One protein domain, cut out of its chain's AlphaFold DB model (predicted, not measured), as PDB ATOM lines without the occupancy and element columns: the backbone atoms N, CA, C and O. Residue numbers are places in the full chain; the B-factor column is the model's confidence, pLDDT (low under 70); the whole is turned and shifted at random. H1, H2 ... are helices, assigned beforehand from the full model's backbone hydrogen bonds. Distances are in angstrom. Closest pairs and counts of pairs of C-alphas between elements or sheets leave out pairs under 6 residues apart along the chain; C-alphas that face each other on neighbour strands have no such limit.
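AT A GLANCE: This is residues 396 to 439 and 483 to 539 of the 1041 residues of the protein "Hypothetical protein" of Amorphochlora amoebiformis (UniProt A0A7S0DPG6). The model is a long rod made by two long helices, H1 and H4, which lie side by side, run the same way and are shifted along each other, with H1 reaching to one end and H4 to the other. Two short helices, H2 and H3, run back along this pair, H3 packing on both long helices and H2 lying near H1. The printed part has 101 residues with four named helices, in the order H1, H2, H3, H4, and no named strand; the class is all helix. The whole is loose, with a radius of gyration of the C-alphas of 17.8 A and spans of 66 by 20 by 18 A.

HOW THE PARTS SIT: H1, residues 396 to 431, and H4, residues 506 to 538, touch at a shallow tilt of 6 degrees and run the same way; their closest C-alphas, those of Ile 426 and Val 523, are 5.9 A apart. H2, residues 485 to 492, is close to H1 but not clearly touching, with the C-alphas of Leu 421 and Thr 487 closest at 7.3 A; they run opposite ways at a shallow tilt of 10 degrees. H2 and H4 are apart. H3, residues 495 to 504, touches H1 at residues 403 to 411 alone, at a steep tilt of 40 degrees, opposite ways; the closest C-alphas, those of Thr 407 and Leu 501, are 6.3 A apart. H2 and H3 meet only through their link. H3 and H4 form a helical hairpin, touching at a steep tilt of 41 degrees, opposite ways, with the C-alphas of Ala 502 and Phe 509 closest at 5.4 A; of H4, residues 508 to 509 alone touch H3. H1, H3 and H4 are an up-and-down bundle, each helix running against the one before it. In H1, H2 and H3 every O i to N i+4 pair is within hydrogen-bond range, and in H4 27 of 29 are.

IN THESE COORDINATES: H1 begins at C-alpha 396, at (-12.617, -35.380, -58.241), and measures 51.6 A from first to last C-alpha. H2 measures 10.4 A and H3 14.3 A. H4 begins at C-alpha 506, at (-15.140, -30.479, -40.156), ends at C-alpha 538, at (-33.336, -1.441, -7.156), and measures 47.6 A.

THE WHOLE: The two C-alphas farthest apart, those of Arg 396 and Ser 539, are 66.0 A apart. Residues 440 to 482 are not printed; C-alphas 439 and 483 are 18.3 A apart across this cut, which falls between H1 and H2. The links from H2 to H3 and from H3 to H4 are tight. The mean pLDDT of the printed part is 76.7, and residues 431 to 439, 483 to 486 and 534 to 539 are under 70.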
ATOM      1  N   ARG A 396     -12.564 -35.333 -59.714       71.06
ATOM      2  CA  ARG A 396     -12.617 -35.380 -58.241       71.06
ATOM      3  C   ARG A 396     -11.835 -34.227 -57.598       71.06
ATOM      4  O   ARG A 396     -12.291 -33.664 -56.607       71.06
ATOM      5  N   SER A 397     -10.686 -33.849 -58.162       74.12
ATOM      6  CA  SER A 397      -9.907 -32.668 -57.755       74.12
ATOM      7  C   SER A 397     -10.714 -31.382 -57.933       74.12
ATOM      8  O   SER A 397     -10.822 -30.590 -57.002       74.12
ATOM      9  N   ASP A 398     -11.335 -31.199 -59.096       75.38
ATOM     10  CA  ASP A 398     -12.133 -30.015 -59.409       75.38
ATOM     11  C   ASP A 398     -13.378 -29.925 -58.519       75.38
ATOM     12  O   ASP A 398     -13.712 -28.841 -58.044       75.38
ATOM     13  N   GLN A 399     -14.029 -31.055 -58.226       73.56
ATOM     14  CA  GLN A 399     -15.130 -31.137 -57.260       73.56
ATOM     15  C   GLN A 399     -14.671 -30.826 -55.837       73.56
ATOM     16  O   GLN A 399     -15.351 -30.083 -55.139       73.56
ATOM     17  N   LYS A 400     -13.506 -31.326 -55.412       76.81
ATOM     18  CA  LYS A 400     -12.935 -31.030 -54.091       76.81
ATOM     19  C   LYS A 400     -12.544 -29.558 -53.955       76.81
ATOM     20  O   LYS A 400     -12.772 -28.967 -52.906       76.81
ATOM     21  N   ASN A 401     -11.989 -28.955 -55.004       79.75
ATOM     22  CA  ASN A 401     -11.663 -27.530 -55.034       79.75
ATOM     23  C   ASN A 401     -12.931 -26.670 -55.020       79.75
ATOM     24  O   ASN A 401     -12.982 -25.676 -54.307       79.75
ATOM     25  N   LEU A 402     -13.966 -27.076 -55.760       79.31
ATOM     26  CA  LEU A 402     -15.268 -26.414 -55.744       79.31
ATOM     27  C   LEU A 402     -15.960 -26.540 -54.380       79.31
ATOM     28  O   LEU A 402     -16.534 -25.567 -53.905       79.31
ATOM     29  N   ALA A 403     -15.872 -27.711 -53.741       79.81
ATOM     30  CA  ALA A 403     -16.381 -27.938 -52.394       79.81
ATOM     31  C   ALA A 403     -15.688 -27.020 -51.389       79.81
ATOM     32  O   ALA A 403     -16.386 -26.324 -50.670       79.81
ATOM     33  N   LYS A 404     -14.349 -26.949 -51.419       80.00
ATOM     34  CA  LYS A 404     -13.565 -26.030 -50.580       80.00
ATOM     35  C   LYS A 404     -13.936 -24.566 -50.799       80.00
ATOM     36  O   LYS A 404     -14.184 -23.847 -49.849       80.00
ATOM     37  N   GLN A 405     -14.025 -24.120 -52.052       81.38
ATOM     38  CA  GLN A 405     -14.428 -22.741 -52.353       81.38
ATOM     39  C   GLN A 405     -15.825 -22.425 -51.809       81.38
ATOM     40  O   GLN A 405     -16.046 -21.352 -51.254       81.38
ATOM     41  N   PHE A 406     -16.761 -23.364 -51.943       82.19
ATOM     42  CA  PHE A 406     -18.107 -23.214 -51.410       82.19
ATOM     43  C   PHE A 406     -18.135 -23.229 -49.874       82.19
ATOM     44  O   PHE A 406     -18.825 -22.399 -49.287       82.19
ATOM     45  N   THR A 407     -17.408 -24.140 -49.216       81.12
ATOM     46  CA  THR A 407     -17.351 -24.231 -47.746       81.12
ATOM     47  C   THR A 407     -16.642 -23.032 -47.133       81.12
ATOM     48  O   THR A 407     -17.146 -22.498 -46.149       81.12
ATOM     49  N   ASP A 408     -15.557 -22.550 -47.745       83.06
ATOM     50  CA  ASP A 408     -14.852 -21.330 -47.343       83.06
ATOM     51  C   ASP A 408     -15.785 -20.113 -47.405       83.06
ATOM     52  O   ASP A 408     -15.851 -19.319 -46.465       83.06
ATOM     53  N   GLU A 409     -16.529 -19.959 -48.502       83.88
ATOM     54  CA  GLU A 409     -17.433 -18.821 -48.687       83.88
ATOM     55  C   GLU A 409     -18.677 -18.924 -47.789       83.88
ATOM     56  O   GLU A 409     -19.117 -17.922 -47.225       83.88
ATOM     57  N   ALA A 410     -19.204 -20.135 -47.572       82.25
ATOM     58  CA  ALA A 410     -20.291 -20.390 -46.626       82.25
ATOM     59  C   ALA A 410     -19.869 -20.105 -45.175       82.25
ATOM     60  O   ALA A 410     -20.606 -19.448 -44.437       82.25
ATOM     61  N   ALA A 411     -18.676 -20.553 -44.772       84.25
ATOM     62  CA  ALA A 411     -18.111 -20.287 -43.453       84.25
ATOM     63  C   ALA A 411     -17.884 -18.787 -43.239       84.25
ATOM     64  O   ALA A 411     -18.310 -18.247 -42.221       84.25
ATOM     65  N   LYS A 412     -17.286 -18.084 -44.213       85.31
ATOM     66  CA  LYS A 412     -17.107 -16.623 -44.156       85.31
ATOM     67  C   LYS A 412     -18.437 -15.892 -44.046       85.31
ATOM     68  O   LYS A 412     -18.564 -15.005 -43.207       85.31
ATOM     69  N   PHE A 413     -19.425 -16.271 -44.855       86.69
ATOM     70  CA  PHE A 413     -20.755 -15.673 -44.810       86.69
ATOM     71  C   PHE A 413     -21.414 -15.858 -43.440       86.69
ATOM     72  O   PHE A 413     -21.895 -14.881 -42.871       86.69
ATOM     73  N   LEU A 414     -21.417 -17.079 -42.891       85.50
ATOM     74  CA  LEU A 414     -22.033 -17.361 -41.592       85.50
ATOM     75  C   LEU A 414     -21.294 -16.666 -40.444       85.50
ATOM     76  O   LEU A 414     -21.940 -16.051 -39.601       85.50
ATOM     77  N   SER A 415     -19.960 -16.679 -40.446       87.06
ATOM     78  CA  SER A 415     -19.145 -15.958 -39.461       87.06
ATOM     79  C   SER A 415     -19.388 -14.448 -39.506       87.06
ATOM     80  O   SER A 415     -19.574 -13.812 -38.466       87.06
ATOM     81  N   GLU A 416     -19.455 -13.863 -40.704       87.69
ATOM     82  CA  GLU A 416     -19.770 -12.446 -40.880       87.69
ATOM     83  C   GLU A 416     -21.210 -12.135 -40.460       87.69
ATOM     84  O   GLU A 416     -21.467 -11.112 -39.828       87.69
ATOM     85  N   TYR A 417     -22.151 -13.034 -40.746       86.12
ATOM     86  CA  TYR A 417     -23.543 -12.894 -40.336       86.12
ATOM     87  C   TYR A 417     -23.699 -12.966 -38.811       86.12
ATOM     88  O   TYR A 417     -24.394 -12.129 -38.237       86.12
ATOM     89  N   PHE A 418     -23.002 -13.883 -38.130       87.00
ATOM     90  CA  PHE A 418     -22.975 -13.949 -36.664       87.00
ATOM     91  C   PHE A 418     -22.404 -12.668 -36.058       87.00
ATOM     92  O   PHE A 418     -22.985 -12.133 -35.115       87.00
ATOM     93  N   ARG A 419     -21.328 -12.127 -36.640       87.12
ATOM     94  CA  ARG A 419     -20.729 -10.852 -36.225       87.12
ATOM     95  C   ARG A 419     -21.661  -9.660 -36.461       87.12
ATOM     96  O   ARG A 419     -21.720  -8.739 -35.650       87.12
ATOM     97  N   GLN A 420     -22.404  -9.648 -37.565       85.44
ATOM     98  CA  GLN A 420     -23.400  -8.608 -37.839       85.44
ATOM     99  C   GLN A 420     -24.557  -8.678 -36.837       85.44
ATOM    100  O   GLN A 420     -24.930  -7.651 -36.273       85.44
ATOM    101  N   LEU A 421     -25.081  -9.877 -36.565       83.31
ATOM    102  CA  LEU A 421     -26.141 -10.083 -35.577       83.31
ATOM    103  C   LEU A 421     -25.687  -9.718 -34.157       83.31
ATOM    104  O   LEU A 421     -26.415  -9.014 -33.455       83.31
ATOM    105  N   SER A 422     -24.481 -10.128 -33.746       86.44
ATOM    106  CA  SER A 422     -23.931  -9.791 -32.427       86.44
ATOM    107  C   SER A 422     -23.775  -8.276 -32.264       86.44
ATOM    108  O   SER A 422     -24.228  -7.715 -31.266       86.44
ATOM    109  N   ASN A 423     -23.222  -7.586 -33.266       84.56
ATOM    110  CA  ASN A 423     -23.016  -6.137 -33.238       84.56
ATOM    111  C   ASN A 423     -24.326  -5.343 -33.267       84.56
ATOM    112  O   ASN A 423     -24.450  -4.352 -32.539       84.56
ATOM    113  N   MET A 424     -25.305  -5.776 -34.067       82.56
ATOM    114  CA  MET A 424     -26.661  -5.219 -34.055       82.56
ATOM    115  C   MET A 424     -27.248  -5.312 -32.649       82.56
ATOM    116  O   MET A 424     -27.681  -4.306 -32.086       82.56
ATOM    117  N   ARG A 425     -27.158  -6.490 -32.022       81.06
ATOM    118  CA  ARG A 425     -27.723  -6.716 -30.693       81.06
ATOM    119  C   ARG A 425     -27.001  -5.943 -29.593       81.06
ATOM    120  O   ARG A 425     -27.639  -5.369 -28.717       81.06
ATOM    121  N   ILE A 426     -25.673  -5.872 -29.655       82.12
ATOM    122  CA  ILE A 426     -24.863  -5.046 -28.751       82.12
ATOM    123  C   ILE A 426     -25.241  -3.565 -28.889       82.12
ATOM    124  O   ILE A 426     -25.317  -2.860 -27.882       82.12
ATOM    125  N   SER A 427     -25.490  -3.087 -30.109       81.50
ATOM    126  CA  SER A 427     -25.884  -1.695 -30.365       81.50
ATOM    127  C   SER A 427     -27.289  -1.399 -29.843       81.50
ATOM    128  O   SER A 427     -27.478  -0.390 -29.165       81.50
ATOM    129  N   GLU A 428     -28.246  -2.310 -30.047       78.12
ATOM    130  CA  GLU A 428     -29.582  -2.230 -29.444       78.12
ATOM    131  C   GLU A 428     -29.497  -2.138 -27.913       78.12
ATOM    132  O   GLU A 428     -30.061  -1.218 -27.318       78.12
ATOM    133  N   LEU A 429     -28.709  -3.014 -27.278       72.06
ATOM    134  CA  LEU A 429     -28.505  -3.026 -25.824       72.06
ATOM    135  C   LEU A 429     -27.835  -1.749 -25.294       72.06
ATOM    136  O   LEU A 429     -28.120  -1.331 -24.174       72.06
ATOM    137  N   LYS A 430     -26.956  -1.117 -26.082       75.38
ATOM    138  CA  LYS A 430     -26.362   0.187 -25.741       75.38
ATOM    139  C   LYS A 430     -27.359   1.338 -25.894       75.38
ATOM    140  O   LYS A 430     -27.313   2.272 -25.102       75.38
ATOM    141  N   SER A 431     -28.233   1.278 -26.900       69.19
ATOM    142  CA  SER A 431     -29.215   2.330 -27.203       69.19
ATOM    143  C   SER A 431     -30.442   2.317 -26.283       69.19
ATOM    144  O   SER A 431     -31.040   3.362 -26.049       69.19
ATOM    145  N   GLN A 432     -30.801   1.153 -25.733       59.16
ATOM    146  CA  GLN A 432     -31.945   0.974 -24.838       59.16
ATOM    147  C   GLN A 432     -31.526   0.233 -23.555       59.16
ATOM    148  O   GLN A 432     -31.907  -0.924 -23.352       59.16
ATOM    149  N   PRO A 433     -30.772   0.887 -22.647       52.94
ATOM    150  CA  PRO A 433     -30.434   0.304 -21.345       52.94
ATOM    151  C   PRO A 433     -31.680   0.022 -20.481       52.94
ATOM    152  O   PRO A 433     -31.617  -0.814 -19.579       52.94
ATOM    153  N   ASP A 434     -32.814   0.666 -20.790       44.97
ATOM    154  CA  ASP A 434     -34.092   0.516 -20.088       44.97
ATOM    155  C   ASP A 434     -34.949  -0.683 -20.514       44.97
ATOM    156  O   ASP A 434     -35.856  -1.062 -19.784       44.97
ATOM    157  N   LEU A 435     -34.637  -1.377 -21.616       43.88
ATOM    158  CA  LEU A 435     -35.321  -2.642 -21.954       43.88
ATOM    159  C   LEU A 435     -34.934  -3.800 -21.024       43.88
ATOM    160  O   LEU A 435     -35.637  -4.803 -20.937       43.88
ATOM    161  N   VAL A 436     -33.803  -3.653 -20.335       47.50
ATOM    162  CA  VAL A 436     -33.374  -4.525 -19.239       47.50
ATOM    163  C   VAL A 436     -33.696  -3.870 -17.884       47.50
ATOM    164  O   VAL A 436     -33.627  -4.532 -16.845       47.50
ATOM    165  N   SER A 437     -34.082  -2.581 -17.866       40.59
ATOM    166  CA  SER A 437     -34.487  -1.901 -16.639       40.59
ATOM    167  C   SER A 437     -35.920  -2.282 -16.285       40.59
ATOM    168  O   SER A 437     -36.901  -1.925 -16.926       40.59
ATOM    169  N   VAL A 438     -36.003  -3.183 -15.316       44.12
ATOM    170  CA  VAL A 438     -36.684  -3.090 -14.019       44.12
ATOM    171  C   VAL A 438     -37.786  -2.024 -13.785       44.12
ATOM    172  O   VAL A 438     -38.089  -1.676 -12.648       44.12
ATOM    173  N   SER A 439     -38.471  -1.546 -14.817       34.50
ATOM    174  CA  SER A 439     -39.643  -0.665 -14.738       34.50
ATOM    175  C   SER A 439     -40.873  -1.384 -14.157       34.50
ATOM    176  O   SER A 439     -41.834  -0.747 -13.730       34.50
ATOM    177  N   SER A 483     -33.765 -13.930 -23.419       60.72
ATOM    178  CA  SER A 483     -33.552 -14.890 -24.506       60.72
ATOM    179  C   SER A 483     -33.417 -14.232 -25.881       60.72
ATOM    180  O   SER A 483     -33.937 -13.145 -26.141       60.72
ATOM    181  N   GLU A 484     -32.704 -14.908 -26.776       68.88
ATOM    182  CA  GLU A 484     -32.408 -14.462 -28.140       68.88
ATOM    183  C   GLU A 484     -33.367 -15.077 -29.181       68.88
ATOM    184  O   GLU A 484     -32.991 -15.452 -30.287       68.88
ATOM    185  N   GLY A 485     -34.660 -15.172 -28.845       64.06
ATOM    186  CA  GLY A 485     -35.652 -15.858 -29.687       64.06
ATOM    187  C   GLY A 485     -35.742 -15.332 -31.128       64.06
ATOM    188  O   GLY A 485     -35.820 -16.122 -32.065       64.06
ATOM    189  N   LYS A 486     -35.653 -14.008 -31.328       68.81
ATOM    190  CA  LYS A 486     -35.719 -13.388 -32.667       68.81
ATOM    191  C   LYS A 486     -34.474 -13.665 -33.510       68.81
ATOM    192  O   LYS A 486     -34.588 -13.912 -34.708       68.81
ATOM    193  N   THR A 487     -33.286 -13.640 -32.910       74.75
ATOM    194  CA  THR A 487     -32.049 -13.968 -33.632       74.75
ATOM    195  C   THR A 487     -31.987 -15.466 -33.922       74.75
ATOM    196  O   THR A 487     -31.654 -15.840 -35.045       74.75
ATOM    197  N   HIS A 488     -32.412 -16.323 -32.987       81.31
ATOM    198  CA  HIS A 488     -32.529 -17.768 -33.215       81.31
ATOM    199  C   HIS A 488     -33.480 -18.074 -34.379       81.31
ATOM    200  O   HIS A 488     -33.142 -18.871 -35.248       81.31
ATOM    201  N   GLU A 489     -34.621 -17.385 -34.475       78.81
ATOM    202  CA  GLU A 489     -35.559 -17.535 -35.595       78.81
ATOM    203  C   GLU A 489     -34.935 -17.154 -36.949       78.81
ATOM    204  O   GLU A 489     -35.118 -17.858 -37.945       78.81
ATOM    205  N   THR A 490     -34.140 -16.078 -37.004       79.06
ATOM    206  CA  THR A 490     -33.418 -15.715 -38.236       79.06
ATOM    207  C   THR A 490     -32.329 -16.719 -38.607       79.06
ATOM    208  O   THR A 490     -32.139 -16.999 -39.792       79.06
ATOM    209  N   LEU A 491     -31.658 -17.296 -37.607       83.75
ATOM    210  CA  LEU A 491     -30.593 -18.278 -37.788       83.75
ATOM    211  C   LEU A 491     -31.124 -19.640 -38.234       83.75
ATOM    212  O   LEU A 491     -30.501 -20.263 -39.089       83.75
ATOM    213  N   ARG A 492     -32.306 -20.065 -37.764       82.62
ATOM    214  CA  ARG A 492     -32.935 -21.352 -38.135       82.62
ATOM    215  C   ARG A 492     -33.020 -21.590 -39.645       82.62
ATOM    216  O   ARG A 492     -32.957 -22.729 -40.091       82.62
ATOM    217  N   LYS A 493     -33.092 -20.527 -40.453       82.94
ATOM    218  CA  LYS A 493     -33.107 -20.611 -41.925       82.94
ATOM    219  C   LYS A 493     -31.844 -21.251 -42.516       82.94
ATOM    220  O   LYS A 493     -31.905 -21.747 -43.634       82.94
ATOM    221  N   TYR A 494     -30.728 -21.242 -41.788       84.44
ATOM    222  CA  TYR A 494     -29.426 -21.730 -42.242       84.44
ATOM    223  C   TYR A 494     -29.022 -23.086 -41.637       84.44
ATOM    224  O   TYR A 494     -27.897 -23.518 -41.878       84.44
ATOM    225  N   ILE A 495     -29.907 -23.774 -40.897       82.44
ATOM    226  CA  ILE A 495     -29.612 -25.088 -40.281       82.44
ATOM    227  C   ILE A 495     -29.086 -26.075 -41.325       82.44
ATOM    228  O   ILE A 495     -27.994 -26.612 -41.174       82.44
ATOM    229  N   ASP A 496     -29.800 -26.230 -42.442       79.38
ATOM    230  CA  ASP A 496     -29.413 -27.162 -43.509       79.38
ATOM    231  C   ASP A 496     -28.029 -26.847 -44.104       79.38
ATOM    232  O   ASP A 496     -27.302 -27.753 -44.518       79.38
ATOM    233  N   LEU A 497     -27.637 -25.566 -44.130       80.62
ATOM    234  CA  LEU A 497     -26.322 -25.131 -44.609       80.62
ATOM    235  C   LEU A 497     -25.224 -25.517 -43.615       80.62
ATOM    236  O   LEU A 497     -24.166 -25.992 -44.025       80.62
ATOM    237  N   VAL A 498     -25.486 -25.346 -42.320       81.75
ATOM    238  CA  VAL A 498     -24.568 -25.707 -41.234       81.75
ATOM    239  C   VAL A 498     -24.392 -27.219 -41.143       81.75
ATOM    240  O   VAL A 498     -23.260 -27.695 -41.070       81.75
ATOM    241  N   THR A 499     -25.477 -27.984 -41.253       81.00
ATOM    242  CA  THR A 499     -25.438 -29.450 -41.300       81.00
ATOM    243  C   THR A 499     -24.637 -29.954 -42.503       81.00
ATOM    244  O   THR A 499     -23.848 -30.896 -42.393       81.00
ATOM    245  N   LEU A 500     -24.783 -29.311 -43.664       77.25
ATOM    246  CA  LEU A 500     -23.999 -29.652 -44.848       77.25
ATOM    247  C   LEU A 500     -22.512 -29.302 -44.683       77.25
ATOM    248  O   LEU A 500     -21.651 -30.080 -45.092       77.25
ATOM    249  N   LEU A 501     -22.206 -28.165 -44.057       80.25
ATOM    250  CA  LEU A 501     -20.838 -27.735 -43.772       80.25
ATOM    251  C   LEU A 501     -20.147 -28.685 -42.781       80.25
ATOM    252  O   LEU A 501     -19.010 -29.087 -43.021       80.25
ATOM    253  N   ALA A 502     -20.863 -29.137 -41.745       81.06
ATOM    254  CA  ALA A 502     -20.387 -30.148 -40.799       81.06
ATOM    255  C   ALA A 502     -20.034 -31.486 -41.481       81.06
ATOM    256  O   ALA A 502     -19.077 -32.150 -41.083       81.06
ATOM    257  N   LYS A 503     -20.785 -31.867 -42.526       75.19
ATOM    258  CA  LYS A 503     -20.566 -33.094 -43.312       75.19
ATOM    259  C   LYS A 503     -19.406 -32.976 -44.308       75.19
ATOM    260  O   LYS A 503     -18.644 -33.929 -44.449       75.19
ATOM    261  N   MET A 504     -19.269 -31.842 -45.001       71.44
ATOM    262  CA  MET A 504     -18.261 -31.675 -46.060       71.44
ATOM    263  C   MET A 504     -16.878 -31.281 -45.531       71.44
ATOM    264  O   MET A 504     -15.873 -31.744 -46.073       71.44
ATOM    265  N   GLU A 505     -16.799 -30.441 -44.491       77.19
ATOM    266  CA  GLU A 505     -15.516 -29.969 -43.967       77.19
ATOM    267  C   GLU A 505     -15.544 -29.668 -42.452       77.19
ATOM    268  O   GLU A 505     -15.897 -28.565 -42.024       77.19
ATOM    269  N   PRO A 506     -15.095 -30.621 -41.611       78.06
ATOM    270  CA  PRO A 506     -15.140 -30.479 -40.156       78.06
ATOM    271  C   PRO A 506     -14.308 -29.316 -39.592       78.06
ATOM    272  O   PRO A 506     -14.637 -28.787 -38.540       78.06
ATOM    273  N   THR A 507     -13.232 -28.893 -40.264       77.75
ATOM    274  CA  THR A 507     -12.334 -27.831 -39.769       77.75
ATOM    275  C   THR A 507     -12.983 -26.450 -39.789       77.75
ATOM    276  O   THR A 507     -12.880 -25.712 -38.810       77.75
ATOM    277  N   HIS A 508     -13.691 -26.109 -40.869       78.25
ATOM    278  CA  HIS A 508     -14.442 -24.853 -40.946       78.25
ATOM    279  C   HIS A 508     -15.641 -24.848 -40.002       78.25
ATOM    280  O   HIS A 508     -15.969 -23.804 -39.444       78.25
ATOM    281  N   PHE A 509     -16.249 -26.014 -39.765       81.94
ATOM    282  CA  PHE A 509     -17.313 -26.158 -38.778       81.94
ATOM    283  C   PHE A 509     -16.833 -25.818 -37.360       81.94
ATOM    284  O   PHE A 509     -17.465 -25.010 -36.687       81.94
ATOM    285  N   GLU A 510     -15.687 -26.349 -36.920       81.81
ATOM    286  CA  GLU A 510     -15.133 -26.020 -35.594       81.81
ATOM    287  C   GLU A 510     -14.775 -24.527 -35.470       81.81
ATOM    288  O   GLU A 510     -15.055 -23.903 -34.448       81.81
ATOM    289  N   SER A 511     -14.221 -23.919 -36.527       84.19
ATOM    290  CA  SER A 511     -13.951 -22.473 -36.548       84.19
ATOM    291  C   SER A 511     -15.236 -21.636 -36.470       84.19
ATOM    292  O   SER A 511     -15.258 -20.587 -35.819       84.19
ATOM    293  N   LEU A 512     -16.321 -22.106 -37.089       86.00
ATOM    294  CA  LEU A 512     -17.633 -21.469 -37.024       86.00
ATOM    295  C   LEU A 512     -18.243 -21.559 -35.615       86.00
ATOM    296  O   LEU A 512     -18.791 -20.566 -35.132       86.00
ATOM    297  N   LEU A 513     -18.110 -22.707 -34.938       86.00
ATOM    298  CA  LEU A 513     -18.537 -22.886 -33.543       86.00
ATOM    299  C   LEU A 513     -17.804 -21.922 -32.602       86.00
ATOM    300  O   LEU A 513     -18.438 -21.280 -31.760       86.00
ATOM    301  N   ASP A 514     -16.487 -21.782 -32.760       85.38
ATOM    302  CA  ASP A 514     -15.681 -20.859 -31.953       85.38
ATOM    303  C   ASP A 514     -16.044 -19.390 -32.227       85.38
ATOM    304  O   ASP A 514     -16.181 -18.584 -31.300       85.38
ATOM    305  N   THR A 515     -16.312 -19.051 -33.493       87.06
ATOM    306  CA  THR A 515     -16.770 -17.712 -33.888       87.06
ATOM    307  C   THR A 515     -18.129 -17.384 -33.268       87.06
ATOM    308  O   THR A 515     -18.277 -16.327 -32.652       87.06
ATOM    309  N   TYR A 516     -19.108 -18.295 -33.353       90.31
ATOM    310  CA  TYR A 516     -20.413 -18.126 -32.704       90.31
ATOM    311  C   TYR A 516     -20.255 -17.939 -31.191       90.31
ATOM    312  O   TYR A 516     -20.753 -16.963 -30.626       90.31
ATOM    313  N   THR A 517     -19.493 -18.830 -30.548       88.69
ATOM    314  CA  THR A 517     -19.232 -18.801 -29.102       88.69
ATOM    315  C   THR A 517     -18.611 -17.472 -28.686       88.69
ATOM    316  O   THR A 517     -19.020 -16.873 -27.693       88.69
ATOM    317  N   THR A 518     -17.638 -16.968 -29.441       89.06
ATOM    318  CA  THR A 518     -16.936 -15.718 -29.131       89.06
ATOM    319  C   THR A 518     -17.825 -14.489 -29.315       89.06
ATOM    320  O   THR A 518     -17.789 -13.581 -28.481       89.06
ATOM    321  N   GLU A 519     -18.645 -14.451 -30.363       88.31
ATOM    322  CA  GLU A 519     -19.521 -13.316 -30.651       88.31
ATOM    323  C   GLU A 519     -20.734 -13.255 -29.712       88.31
ATOM    324  O   GLU A 519     -20.991 -12.210 -29.106       88.31
ATOM    325  N   PHE A 520     -21.436 -14.371 -29.497       86.56
ATOM    326  CA  PHE A 520     -22.610 -14.408 -28.616       86.56
ATOM    327  C   PHE A 520     -22.251 -14.345 -27.129       86.56
ATOM    328  O   PHE A 520     -23.016 -13.777 -26.347       86.56
ATOM    329  N   ARG A 521     -21.046 -14.778 -26.725       88.00
ATOM    330  CA  ARG A 521     -20.518 -14.508 -25.374       88.00
ATOM    331  C   ARG A 521     -20.551 -13.016 -25.044       88.00
ATOM    332  O   ARG A 521     -20.970 -12.654 -23.947       88.00
ATOM    333  N   LYS A 522     -20.144 -12.142 -25.977       87.00
ATOM    334  CA  LYS A 522     -20.136 -10.681 -25.762       87.00
ATOM    335  C   LYS A 522     -21.552 -10.151 -25.524       87.00
ATOM    336  O   LYS A 522     -21.757  -9.341 -24.620       87.00
ATOM    337  N   VAL A 523     -22.522 -10.635 -26.304       85.19
ATOM    338  CA  VAL A 523     -23.942 -10.271 -26.182       85.19
ATOM    339  C   VAL A 523     -24.479 -10.677 -24.808       85.19
ATOM    340  O   VAL A 523     -24.995  -9.833 -24.071       85.19
ATOM    341  N   TYR A 524     -24.305 -11.947 -24.429       86.56
ATOM    342  CA  TYR A 524     -24.789 -12.469 -23.153       86.56
ATOM    343  C   TYR A 524     -24.097 -11.818 -21.955       86.56
ATOM    344  O   TYR A 524     -24.769 -11.419 -21.004       86.56
ATOM    345  N   GLU A 525     -22.781 -11.613 -22.006       85.00
ATOM    346  CA  GLU A 525     -22.040 -10.944 -20.937       85.00
ATOM    347  C   GLU A 525     -22.519  -9.500 -20.722       85.00
ATOM    348  O   GLU A 525     -22.690  -9.075 -19.576       85.00
ATOM    349  N   MET A 526     -22.788  -8.752 -21.798       82.31
ATOM    350  CA  MET A 526     -23.362  -7.407 -21.698       82.31
ATOM    351  C   MET A 526     -24.780  -7.424 -21.119       82.31
ATOM    352  O   MET A 526     -25.064  -6.627 -20.224       82.31
ATOM    353  N   LYS A 527     -25.648  -8.343 -21.565       79.56
ATOM    354  CA  LYS A 527     -27.007  -8.494 -21.016       79.56
ATOM    355  C   LYS A 527     -26.999  -8.817 -19.528       79.56
ATOM    356  O   LYS A 527     -27.663  -8.135 -18.755       79.56
ATOM    357  N   ILE A 528     -26.221  -9.820 -19.121       80.88
ATOM    358  CA  ILE A 528     -26.117 -10.245 -17.721       80.88
ATOM    359  C   ILE A 528     -25.570  -9.091 -16.874       80.88
ATOM    360  O   ILE A 528     -26.127  -8.786 -15.823       80.88
ATOM    361  N   LYS A 529     -24.523  -8.389 -17.338       81.06
ATOM    362  CA  LYS A 529     -23.982  -7.205 -16.644       81.06
ATOM    363  C   LYS A 529     -25.022  -6.096 -16.491       81.06
ATOM    364  O   LYS A 529     -25.125  -5.523 -15.403       81.06
ATOM    365  N   ALA A 530     -25.777  -5.788 -17.545       75.06
ATOM    366  CA  ALA A 530     -26.827  -4.770 -17.522       75.06
ATOM    367  C   ALA A 530     -27.961  -5.147 -16.559       75.06
ATOM    368  O   ALA A 530     -28.336  -4.334 -15.716       75.06
ATOM    369  N   TYR A 531     -28.423  -6.397 -16.611       76.19
ATOM    370  CA  TYR A 531     -29.459  -6.945 -15.737       76.19
ATOM    371  C   TYR A 531     -29.048  -6.916 -14.261       76.19
ATOM    372  O   TYR A 531     -29.736  -6.328 -13.428       76.19
ATOM    373  N   VAL A 532     -27.858  -7.434 -13.941       73.12
ATOM    374  CA  VAL A 532     -27.303  -7.424 -12.578       73.12
ATOM    375  C   VAL A 532     -27.119  -5.993 -12.064       73.12
ATOM    376  O   VAL A 532     -27.372  -5.709 -10.894       73.12
ATOM    377  N   SER A 533     -26.707  -5.061 -12.929       72.81
ATOM    378  CA  SER A 533     -26.579  -3.641 -12.571       72.81
ATOM    379  C   SER A 533     -27.935  -2.953 -12.377       72.81
ATOM    380  O   SER A 533     -28.032  -2.025 -11.576       72.81
ATOM    381  N   GLY A 534     -28.980  -3.392 -13.085       67.25
ATOM    382  CA  GLY A 534     -30.365  -2.970 -12.861       67.25
ATOM    383  C   GLY A 534     -30.880  -3.439 -11.503       67.25
ATOM    384  O   GLY A 534     -31.350  -2.631 -10.708       67.25
ATOM    385  N   ILE A 535     -30.668  -4.714 -11.178       66.75
ATOM    386  CA  ILE A 535     -31.008  -5.282  -9.869       66.75
ATOM    387  C   ILE A 535     -30.307  -4.532  -8.728       66.75
ATOM    388  O   ILE A 535     -30.942  -4.196  -7.728       66.75
ATOM    389  N   LYS A 536     -29.012  -4.217  -8.876       64.50
ATOM    390  CA  LYS A 536     -28.257  -3.446  -7.873       64.50
ATOM    391  C   LYS A 536     -28.836  -2.053  -7.624       64.50
ATOM    392  O   LYS A 536     -28.778  -1.590  -6.492       64.50
ATOM    393  N   ARG A 537     -29.384  -1.395  -8.652       60.12
ATOM    394  CA  ARG A 537     -30.014  -0.068  -8.534       60.12
ATOM    395  C   ARG A 537     -31.356  -0.110  -7.799       60.12
ATOM    396  O   ARG A 537     -31.715   0.872  -7.163       60.12
ATOM    397  N   CYS A 538     -32.063  -1.238  -7.852       51.41
ATOM    398  CA  CYS A 538     -33.336  -1.441  -7.156       51.41
ATOM    399  C   CYS A 538     -33.187  -2.055  -5.753       51.41
ATOM    400  O   CYS A 538     -34.170  -2.154  -5.021       51.41
ATOM    401  N   SER A 539     -31.982  -2.489  -5.374       51.72
ATOM    402  CA  SER A 539     -31.697  -2.953  -4.016       51.72
ATOM    403  C   SER A 539     -31.670  -1.755  -3.056       51.72
ATOM    404  O   SER A 539     -31.052  -0.742  -3.391       51.72
TER     405      SER A 539